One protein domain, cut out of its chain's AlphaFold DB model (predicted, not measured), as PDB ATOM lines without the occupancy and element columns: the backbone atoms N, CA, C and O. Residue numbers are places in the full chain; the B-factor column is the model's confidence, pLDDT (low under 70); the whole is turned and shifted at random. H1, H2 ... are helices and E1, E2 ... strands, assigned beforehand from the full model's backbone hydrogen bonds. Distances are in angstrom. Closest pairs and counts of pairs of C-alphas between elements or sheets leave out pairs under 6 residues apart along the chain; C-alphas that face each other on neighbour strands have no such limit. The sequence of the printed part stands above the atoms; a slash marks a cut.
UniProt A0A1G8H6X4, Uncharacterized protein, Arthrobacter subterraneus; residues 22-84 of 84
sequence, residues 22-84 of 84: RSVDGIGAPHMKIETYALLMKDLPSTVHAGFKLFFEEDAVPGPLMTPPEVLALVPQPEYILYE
ATOM      1  N   ARG A  22      13.846  -2.036 -34.394       93.50
ATOM      2  CA  ARG A  22      12.445  -1.768 -34.058       93.50
ATOM      3  C   ARG A  22      11.934  -0.603 -34.897       93.50
ATOM      4  O   ARG A  22      12.406   0.514 -34.733       93.50
ATOM      5  N   SER A  23      10.937  -0.854 -35.745       93.38
ATOM      6  CA  SER A  23      10.354   0.158 -36.636       93.38
ATOM      7  C   SER A  23       8.868   0.412 -36.367       93.38
ATOM      8  O   SER A  23       8.155  -0.462 -35.869       93.38
ATOM      9  N   VAL A  24       8.400   1.617 -36.704       91.38
ATOM     10  CA  VAL A  24       6.972   1.966 -36.767       91.38
ATOM     11  C   VAL A  24       6.397   1.441 -38.079       91.38
ATOM     12  O   VAL A  24       6.658   2.016 -39.127       91.38
ATOM     13  N   ASP A  25       5.590   0.384 -38.019       86.38
ATOM     14  CA  ASP A  25       4.963  -0.258 -39.186       86.38
ATOM     15  C   ASP A  25       3.447  -0.009 -39.202       86.38
ATOM     16  O   ASP A  25       2.630  -0.909 -39.023       86.38
ATOM     17  N   GLY A  26       3.057   1.261 -39.302       87.81
ATOM     18  CA  GLY A  26       1.654   1.659 -39.379       87.81
ATOM     19  C   GLY A  26       1.478   2.871 -40.276       87.81
ATOM     20  O   GLY A  26       2.246   3.827 -40.172       87.81
ATOM     21  N   ILE A  27       0.476   2.826 -41.151       92.88
ATOM     22  CA  ILE A  27       0.121   3.921 -42.059       92.88
ATOM     23  C   ILE A  27      -0.440   5.097 -41.256       92.88
ATOM     24  O   ILE A  27      -1.233   4.903 -40.329       92.88
ATOM     25  N   GLY A  28      -0.073   6.323 -41.620       94.12
ATOM     26  CA  GLY A  28      -0.663   7.502 -41.008       94.12
ATOM     27  C   GLY A  28       0.002   8.826 -41.363       94.12
ATOM     28  O   GLY A  28       1.142   8.882 -41.806       94.12
ATOM     29  N   ALA A  29      -0.715   9.916 -41.086       96.25
ATOM     30  CA  ALA A  29      -0.170  11.264 -41.143       96.25
ATOM     31  C   ALA A  29       1.046  11.415 -40.200       96.25
ATOM     32  O   ALA A  29       1.108  10.733 -39.169       96.25
ATOM     33  N   PRO A  30       1.955  12.370 -40.473       96.69
ATOM     34  CA  PRO A  30       3.208  12.540 -39.736       96.69
ATOM     35  C   PRO A  30       3.079  12.500 -38.213       96.69
ATOM     36  O   PRO A  30       3.784  11.741 -37.556       96.69
ATOM     37  N   HIS A  31       2.137  13.257 -37.640       96.31
ATOM     38  CA  HIS A  31       1.963  13.324 -36.184       96.31
ATOM     39  C   HIS A  31       1.669  11.952 -35.555       96.31
ATOM     40  O   HIS A  31       2.229  11.633 -34.511       96.31
ATOM     41  N   MET A  32       0.874  11.103 -36.215       95.25
ATOM     42  CA  MET A  32       0.554   9.763 -35.712       95.25
ATOM     43  C   MET A  32       1.786   8.855 -35.716       95.25
ATOM     44  O   MET A  32       2.001   8.086 -34.774       95.25
ATOM     45  N   LYS A  33       2.619   8.955 -36.758       95.31
ATOM     46  CA  LYS A  33       3.866   8.185 -36.848       95.31
ATOM     47  C   LYS A  33       4.890   8.666 -35.819       95.31
ATOM     48  O   LYS A  33       5.514   7.832 -35.170       95.31
ATOM     49  N   ILE A  34       5.007   9.981 -35.614       96.75
ATOM     50  CA  ILE A  34       5.874  10.590 -34.591       96.75
ATOM     51  C   ILE A  34       5.454  10.138 -33.188       96.75
ATOM     52  O   ILE A  34       6.292   9.684 -32.410       96.75
ATOM     53  N   GLU A  35       4.161  10.206 -32.867       95.56
ATOM     54  CA  GLU A  35       3.636   9.753 -31.574       95.56
ATOM     55  C   GLU A  35       3.883   8.254 -31.360       95.56
ATOM     56  O   GLU A  35       4.328   7.840 -30.287       95.56
ATOM     57  N   THR A  36       3.659   7.435 -32.392       93.88
ATOM     58  CA  THR A  36       3.914   5.988 -32.327       93.88
ATOM     59  C   THR A  36       5.401   5.696 -32.142       93.88
ATOM     60  O   THR A  36       5.757   4.847 -31.328       93.88
ATOM     61  N   TYR A  37       6.277   6.427 -32.834       95.56
ATOM     62  CA  TYR A  37       7.722   6.301 -32.682       95.56
ATOM     63  C   TYR A  37       8.163   6.606 -31.251       95.56
ATOM     64  O   TYR A  37       8.795   5.767 -30.613       95.56
ATOM     65  N   ALA A  38       7.751   7.752 -30.702       95.19
ATOM     66  CA  ALA A  38       8.084   8.137 -29.331       95.19
ATOM     67  C   ALA A  38       7.615   7.091 -28.302       95.19
ATOM     68  O   ALA A  38       8.333   6.778 -27.350       95.19
ATOM     69  N   LEU A  39       6.433   6.503 -28.514       92.19
ATOM     70  CA  LEU A  39       5.913   5.430 -27.666       92.19
ATOM     71  C   LEU A  39       6.739   4.141 -27.773       92.19
ATOM     72  O   LEU A  39       7.031   3.521 -26.751       92.19
ATOM     73  N   LEU A  40       7.128   3.731 -28.982       90.56
ATOM     74  CA  LEU A  40       7.916   2.513 -29.197       90.56
ATOM     75  C   LEU A  40       9.375   2.656 -28.743       90.56
ATOM     76  O   LEU A  40      10.000   1.647 -28.418       90.56
ATOM     77  N   MET A  41       9.917   3.873 -28.697       92.50
ATOM     78  CA  MET A  41      11.319   4.106 -28.334       92.50
ATOM     79  C   MET A  41      11.558   4.342 -26.839       92.50
ATOM     80  O   MET A  41      12.705   4.311 -26.403       92.50
ATOM     81  N   LYS A  42      10.505   4.533 -26.031       89.44
ATOM     82  CA  LYS A  42      10.627   4.868 -24.600       89.44
ATOM     83  C   LYS A  42      11.474   3.877 -23.789       89.44
ATOM     84  O   LYS A  42      12.264   4.303 -22.954       89.44
ATOM     85  N   ASP A  43      11.305   2.583 -24.043       85.62
ATOM     86  CA  ASP A  43      11.967   1.496 -23.309       85.62
ATOM     87  C   ASP A  43      12.792   0.616 -24.263       85.62
ATOM     88  O   ASP A  43      12.786  -0.612 -24.163       85.62
ATOM     89  N   LEU A  44      13.434   1.238 -25.259       88.56
ATOM     90  CA  LEU A  44      14.250   0.526 -26.239       88.56
ATOM     91  C   LEU A  44      15.521  -0.027 -25.562       88.56
ATOM     92  O   LEU A  44      16.310   0.764 -25.038       88.56
ATOM     93  N   PRO A  45      15.746  -1.356 -25.545       90.75
ATOM     94  CA  PRO A  45      16.999  -1.916 -25.049       90.75
ATOM     95  C   PRO A  45      18.179  -1.435 -25.893       90.75
ATOM     96  O   PRO A  45      18.039  -1.258 -27.099       90.75
ATOM     97  N   SER A  46      19.361  -1.301 -25.291       89.69
ATOM     98  CA  SER A  46      20.567  -0.843 -26.001       89.69
ATOM     99  C   SER A  46      21.040  -1.782 -27.114       89.69
ATOM    100  O   SER A  46      21.871  -1.387 -27.917       89.69
ATOM    101  N   THR A  47      20.544  -3.020 -27.132       91.31
ATOM    102  CA  THR A  47      20.826  -4.051 -28.143       91.31
ATOM    103  C   THR A  47      19.830  -4.027 -29.311       91.31
ATOM    104  O   THR A  47      19.850  -4.907 -30.166       91.31
ATOM    105  N   VAL A  48      18.885  -3.080 -29.312       93.88
ATOM    106  CA  VAL A  48      17.873  -2.923 -30.358       93.88
ATOM    107  C   VAL A  48      18.016  -1.535 -30.966       93.88
ATOM    108  O   VAL A  48      17.955  -0.528 -30.265       93.88
ATOM    109  N   HIS A  49      18.148  -1.492 -32.285       95.50
ATOM    110  CA  HIS A  49      18.342  -0.271 -33.052       95.50
ATOM    111  C   HIS A  49      17.011   0.387 -33.407       95.50
ATOM    112  O   HIS A  49      15.984  -0.277 -33.612       95.50
ATOM    113  N   ALA A  50      17.024   1.713 -33.500       96.38
ATOM    114  CA  ALA A  50      15.841   2.481 -33.839       96.38
ATOM    115  C   ALA A  50      15.628   2.520 -35.359       96.38
ATOM    116  O   ALA A  50      16.531   2.866 -36.120       96.38
ATOM    117  N   GLY A  51      14.419   2.185 -35.809       96.88
ATOM    118  CA  GLY A  51      14.035   2.228 -37.214       96.88
ATOM    119  C   GLY A  51      12.743   2.995 -37.459       96.88
ATOM    120  O   GLY A  51      11.931   3.203 -36.556       96.88
ATOM    121  N   PHE A  52      12.533   3.402 -38.706       97.69
ATOM    122  CA  PHE A  52      11.329   4.112 -39.128       97.69
ATOM    123  C   PHE A  52      10.866   3.613 -40.499       97.69
ATOM    124  O   PHE A  52      11.701   3.359 -41.365       97.69
ATOM    125  N   LYS A  53       9.553   3.458 -40.712       97.44
ATOM    126  CA  LYS A  53       8.987   3.071 -42.014       97.44
ATOM    127  C   LYS A  53       8.080   4.164 -42.557       97.44
ATOM    128  O   LYS A  53       7.252   4.713 -41.829       97.44
ATOM    129  N   LEU A  54       8.229   4.439 -43.844       97.50
ATOM    130  CA  LEU A  54       7.402   5.343 -44.626       97.50
ATOM    131  C   LEU A  54       6.720   4.569 -45.752       97.50
ATOM    132  O   LEU A  54       7.372   3.764 -46.409       97.50
ATOM    133  N   PHE A  55       5.436   4.842 -45.964       97.25
ATOM    134  CA  PHE A  55       4.653   4.307 -47.077       97.25
ATOM    135  C   PHE A  55       4.410   5.432 -48.087       97.25
ATOM    136  O   PHE A  55       3.763   6.423 -47.744       97.25
ATOM    137  N   PHE A  56       4.952   5.328 -49.301       95.75
ATOM    138  CA  PHE A  56       4.956   6.420 -50.280       95.75
ATOM    139  C   PHE A  56       3.554   6.901 -50.646       95.75
ATOM    140  O   PHE A  56       3.334   8.109 -50.766       95.75
ATOM    141  N   GLU A  57       2.621   5.971 -50.832       96.44
ATOM    142  CA  GLU A  57       1.267   6.278 -51.281       96.44
ATOM    143  C   GLU A  57       0.316   6.421 -50.090       96.44
ATOM    144  O   GLU A  57      -0.425   7.398 -49.990       96.44
ATOM    145  N   GLU A  58       0.356   5.490 -49.141       96.75
ATOM    146  CA  GLU A  58      -0.632   5.402 -48.075       96.75
ATOM    147  C   GLU A  58      -0.442   6.454 -46.986       96.75
ATOM    148  O   GLU A  58      -1.442   6.966 -46.481       96.75
ATOM    149  N   ASP A  59       0.797   6.820 -46.631       95.12
ATOM    150  CA  ASP A  59       1.027   7.922 -45.685       95.12
ATOM    151  C   ASP A  59       0.671   9.275 -46.322       95.12
ATOM    152  O   ASP A  59       0.310  10.206 -45.598       95.12
ATOM    153  N   ALA A  60       0.706   9.361 -47.661       94.44
ATOM    154  CA  ALA A  60       0.351  10.554 -48.429       94.44
ATOM    155  C   ALA A  60      -1.174  10.808 -48.508       94.44
ATOM    156  O   ALA A  60      -1.605  11.923 -48.813       94.44
ATOM    157  N   VAL A  61      -2.007   9.794 -48.228       95.38
ATOM    158  CA  VAL A  61      -3.477   9.919 -48.207       95.38
ATOM    159  C   VAL A  61      -3.980  10.751 -47.011       95.38
ATOM    160  O   VAL A  61      -4.746  11.692 -47.227       95.38
ATOM    161  N   PRO A  62      -3.603  10.453 -45.749       93.75
ATOM    162  CA  PRO A  62      -4.059  11.205 -44.580       93.75
ATOM    163  C   PRO A  62      -3.243  12.479 -44.292       93.75
ATOM    164  O   PRO A  62      -3.640  13.263 -43.428       93.75
ATOM    165  N   GLY A  63      -2.101  12.694 -44.952       91.56
ATOM    166  CA  GLY A  63      -1.233  13.857 -44.745       91.56
ATOM    167  C   GLY A  63      -0.016  13.839 -45.673       91.56
ATOM    168  O   GLY A  63       0.096  12.945 -46.492       91.56
ATOM    169  N   PRO A  64       0.904  14.813 -45.597       94.94
ATOM    170  CA  PRO A  64       2.140  14.748 -46.374       94.94
ATOM    171  C   PRO A  64       3.060  13.635 -45.854       94.94
ATOM    172  O   PRO A  64       3.127  13.400 -44.648       94.94
ATOM    173  N   LEU A  65       3.821  13.004 -46.751       96.62
ATOM    174  CA  LEU A  65       4.911  12.108 -46.365       96.62
ATOM    175  C   LEU A  65       5.976  12.893 -45.581       96.62
ATOM    176  O   LEU A  65       6.348  13.995 -45.992       96.62
ATOM    177  N   MET A  66       6.492  12.331 -44.483       97.38
ATOM    178  CA  MET A  66       7.610  12.957 -43.772       97.38
ATOM    179  C   MET A  66       8.853  12.995 -44.661       97.38
ATOM    180  O   MET A  66       9.218  12.018 -45.315       97.38
ATOM    181  N   THR A  67       9.531  14.133 -44.649       97.19
ATOM    182  CA  THR A  67      10.783  14.332 -45.369       97.19
ATOM    183  C   THR A  67      11.951  13.652 -44.643       97.19
ATOM    184  O   THR A  67      11.904  13.472 -43.423       97.19
ATOM    185  N   PRO A  68      13.050  13.315 -45.343       97.00
ATOM    186  CA  PRO A  68      14.224  12.737 -44.693       97.00
ATOM    187  C   PRO A  68      14.769  13.574 -43.519       97.00
ATOM    188  O   PRO A  68      15.050  12.984 -42.478       97.00
ATOM    189  N   PRO A  69      14.868  14.922 -43.597       98.31
ATOM    190  CA  PRO A  69      15.279  15.731 -42.448       98.31
ATOM    191  C   PRO A  69      14.338  15.623 -41.243       98.31
ATOM    192  O   PRO A  69      14.812  15.608 -40.112       98.31
ATOM    193  N   GLU A  70      13.024  15.524 -41.460       98.19
ATOM    194  CA  GLU A  70      12.055  15.357 -40.369       98.19
ATOM    195  C   GLU A  70      12.189  13.987 -39.700       98.19
ATOM    196  O   GLU A  70      12.125  13.898 -38.476       98.19
ATOM    197  N   VAL A  71      12.425  12.926 -40.481       97.94
ATOM    198  CA  VAL A  71      12.674  11.579 -39.942       97.94
ATOM    199  C   VAL A  71      13.990  11.534 -39.162       97.94
ATOM    200  O   VAL A  71      14.040  10.980 -38.067       97.94
ATOM    201  N   LEU A  72      15.050  12.157 -39.682       98.19
ATOM    202  CA  LEU A  72      16.355  12.213 -39.013       98.19
ATOM    203  C   LEU A  72      16.367  13.123 -37.774       98.19
ATOM    204  O   LEU A  72      17.283  13.028 -36.966       98.19
ATOM    205  N   ALA A  73      15.360  13.980 -37.596       98.31
ATOM    206  CA  ALA A  73      15.203  14.808 -36.402       98.31
ATOM    207  C   ALA A  73      14.476  14.093 -35.246       98.31
ATOM    208  O   ALA A  73      14.348  14.666 -34.160       98.31
ATOM    209  N   LEU A  74      13.974  12.870 -35.457       97.88
ATOM    210  CA  LEU A  74      13.331  12.088 -34.402       97.88
ATOM    211  C   LEU A  74      14.332  11.696 -33.307       97.88
ATOM    212  O   LEU A  74      15.539  11.633 -33.532       97.88
ATOM    213  N   VAL A  75      13.819  11.433 -32.101       96.06
ATOM    214  CA  VAL A  75      14.629  11.038 -30.940       96.06
ATOM    215  C   VAL A  75      14.120   9.706 -30.376       96.06
ATOM    216  O   VAL A  75      12.943   9.633 -30.014       96.06
ATOM    217  N   PRO A  76      14.978   8.669 -30.272       96.31
ATOM    218  CA  PRO A  76      16.338   8.591 -30.828       96.31
ATOM    219  C   PRO A  76      16.339   8.792 -32.352       96.31
ATOM    220  O   PRO A  76      15.305   8.608 -32.989       96.31
ATOM    221  N   GLN A  77      17.468   9.187 -32.938       97.81
ATOM    222  CA  GLN A  77      17.572   9.300 -34.396       97.81
ATOM    223  C   GLN A  77      17.467   7.894 -35.018       97.81
ATOM    224  O   GLN A  77      18.207   7.012 -34.583       97.81
ATOM    225  N   PRO A  78      16.592   7.656 -36.016       97.69
ATOM    226  CA  PRO A  78      16.514   6.368 -36.694       97.69
ATOM    227  C   PRO A  78      17.833   6.024 -37.392       97.69
ATOM    228  O   PRO A  78      18.408   6.850 -38.102       97.69
ATOM    229  N   GLU A  79      18.283   4.786 -37.221       97.44
ATOM    230  CA  GLU A  79      19.490   4.239 -37.852       97.44
ATOM    231  C   GLU A  79      19.166   3.521 -39.166       97.44
ATOM    232  O   GLU A  79      19.989   3.459 -40.078       97.44
ATOM    233  N   TYR A  80      17.935   3.021 -39.280       97.31
ATOM    234  CA  TYR A  80      17.414   2.365 -40.471       97.31
ATOM    235  C   TYR A  80      16.063   2.960 -40.863       97.31
ATOM    236  O   TYR A  80      15.132   3.011 -40.057       97.31
ATOM    237  N   ILE A  81      15.941   3.388 -42.118       97.50
ATOM    238  CA  ILE A  81      14.700   3.941 -42.659       97.50
ATOM    239  C   ILE A  81      14.268   3.070 -43.833       97.50
ATOM    240  O   ILE A  81      14.985   2.955 -44.825       97.50
ATOM    241  N   LEU A  82      13.096   2.454 -43.702       97.31
ATOM    242  CA  LEU A  82      12.461   1.679 -44.760       97.31
ATOM    243  C   LEU A  82      11.444   2.552 -45.492       97.31
ATOM    244  O   LEU A  82      10.633   3.230 -44.865       97.31
ATOM    245  N   TYR A  83      11.469   2.478 -46.814       95.88
ATOM    246  CA  TYR A  83      10.468   3.073 -47.682       95.88
ATOM    247  C   TYR A  83       9.756   1.950 -48.433       95.88
ATOM    248  O   TYR A  83      10.429   1.062 -48.963       95.88
ATOM    249  N   GLU A  84       8.429   1.983 -48.449       94.75
ATOM    250  CA  GLU A  84       7.553   1.042 -49.159       94.75
ATOM    251  C   GLU A  84       6.618   1.790 -50.103       94.75
ATOM    252  O   GLU A  84       6.088   2.844 -49.685       94.75
TER     253      GLU A  84
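What this domain is: This is residues 22 to 84 of the 84 residues of an uncharacterized protein of Arthrobacter subterraneus (UniProt A0A1G8H6X4). A small ribbon of two parallel strands, E1 and E2, has the longer helix H1 alongside E1, on the side away from E2 and running back the other way, while the short helix H2 is over one face of the ribbon. Loops make both ends of the long axis: residues 42 to 48 at one end and part of the stretch 55 to 67 at the other, and residues 22 to 24 pass beside E1. The printed part has 63 residues with two named helices and two named strands, in the order H1, E1, H2, E2; the sheet's order is E1, E2. The class is mixed, helices and strands, with under half of the residues in named elements. The whole is compact, with a radius of gyration of the C-alphas of 11.0 A, yet elongated in outline, spanning 34 by 18 by 17 A.

How they stand to each other: Strands E1, residues 49 to 54, and E2, residues 80 to 83, are parallel neighbours, with 15 degrees between their directions. C-alphas 53 and 82 face each other at 4.6 A. N 54 and O 82 are within hydrogen-bond range at 2.9 A, and so are N 82 and O 52 at 2.9 A. With helix H2, residues 68 to 72, they form a strand-helix-strand unit, two parallel neighbour strands with a helix between them along the chain; its crossover is right-handed. The closest C-alphas of E1 and H2 are those of Phe 52 and Val 71, 7.6 A apart. Helix H1, residues 30 to 41, comes closest to E1 with the C-alphas of Met 41 and Ala 50, 7.3 A apart. H1 and E2 are apart. H1 and H2 are near each other, with 5 pairs of C-alphas within 10 A. In H1 and H2 every O i to N i+4 pair is within hydrogen-bond range.

Where its parts are: E1 runs from His 49, C-alpha at (18.342, -0.271, -33.052), to Leu 54, 16.9 A. E2 runs from Tyr 80 to Tyr 83, C-alpha at (10.468, 3.073, -47.682), 10.0 A. H1 begins at Pro 30, C-alpha at (3.208, 12.540, -39.736), and ends at Met 41, 16.3 A away. H2, from Pro 68 to Leu 72, is short.

The domain as a whole: The two C-alphas farthest apart are those of Thr 47 and Val 61, at 34.5 A. The link from E1 to H2, 13 residues, is long; those from H1 to E1 and from H2 to E2 are short. The printed part has no cut and ends at Glu 84, the chain's last residue. The mean pLDDT of the printed part is 94.9, and no printed residue is under 70.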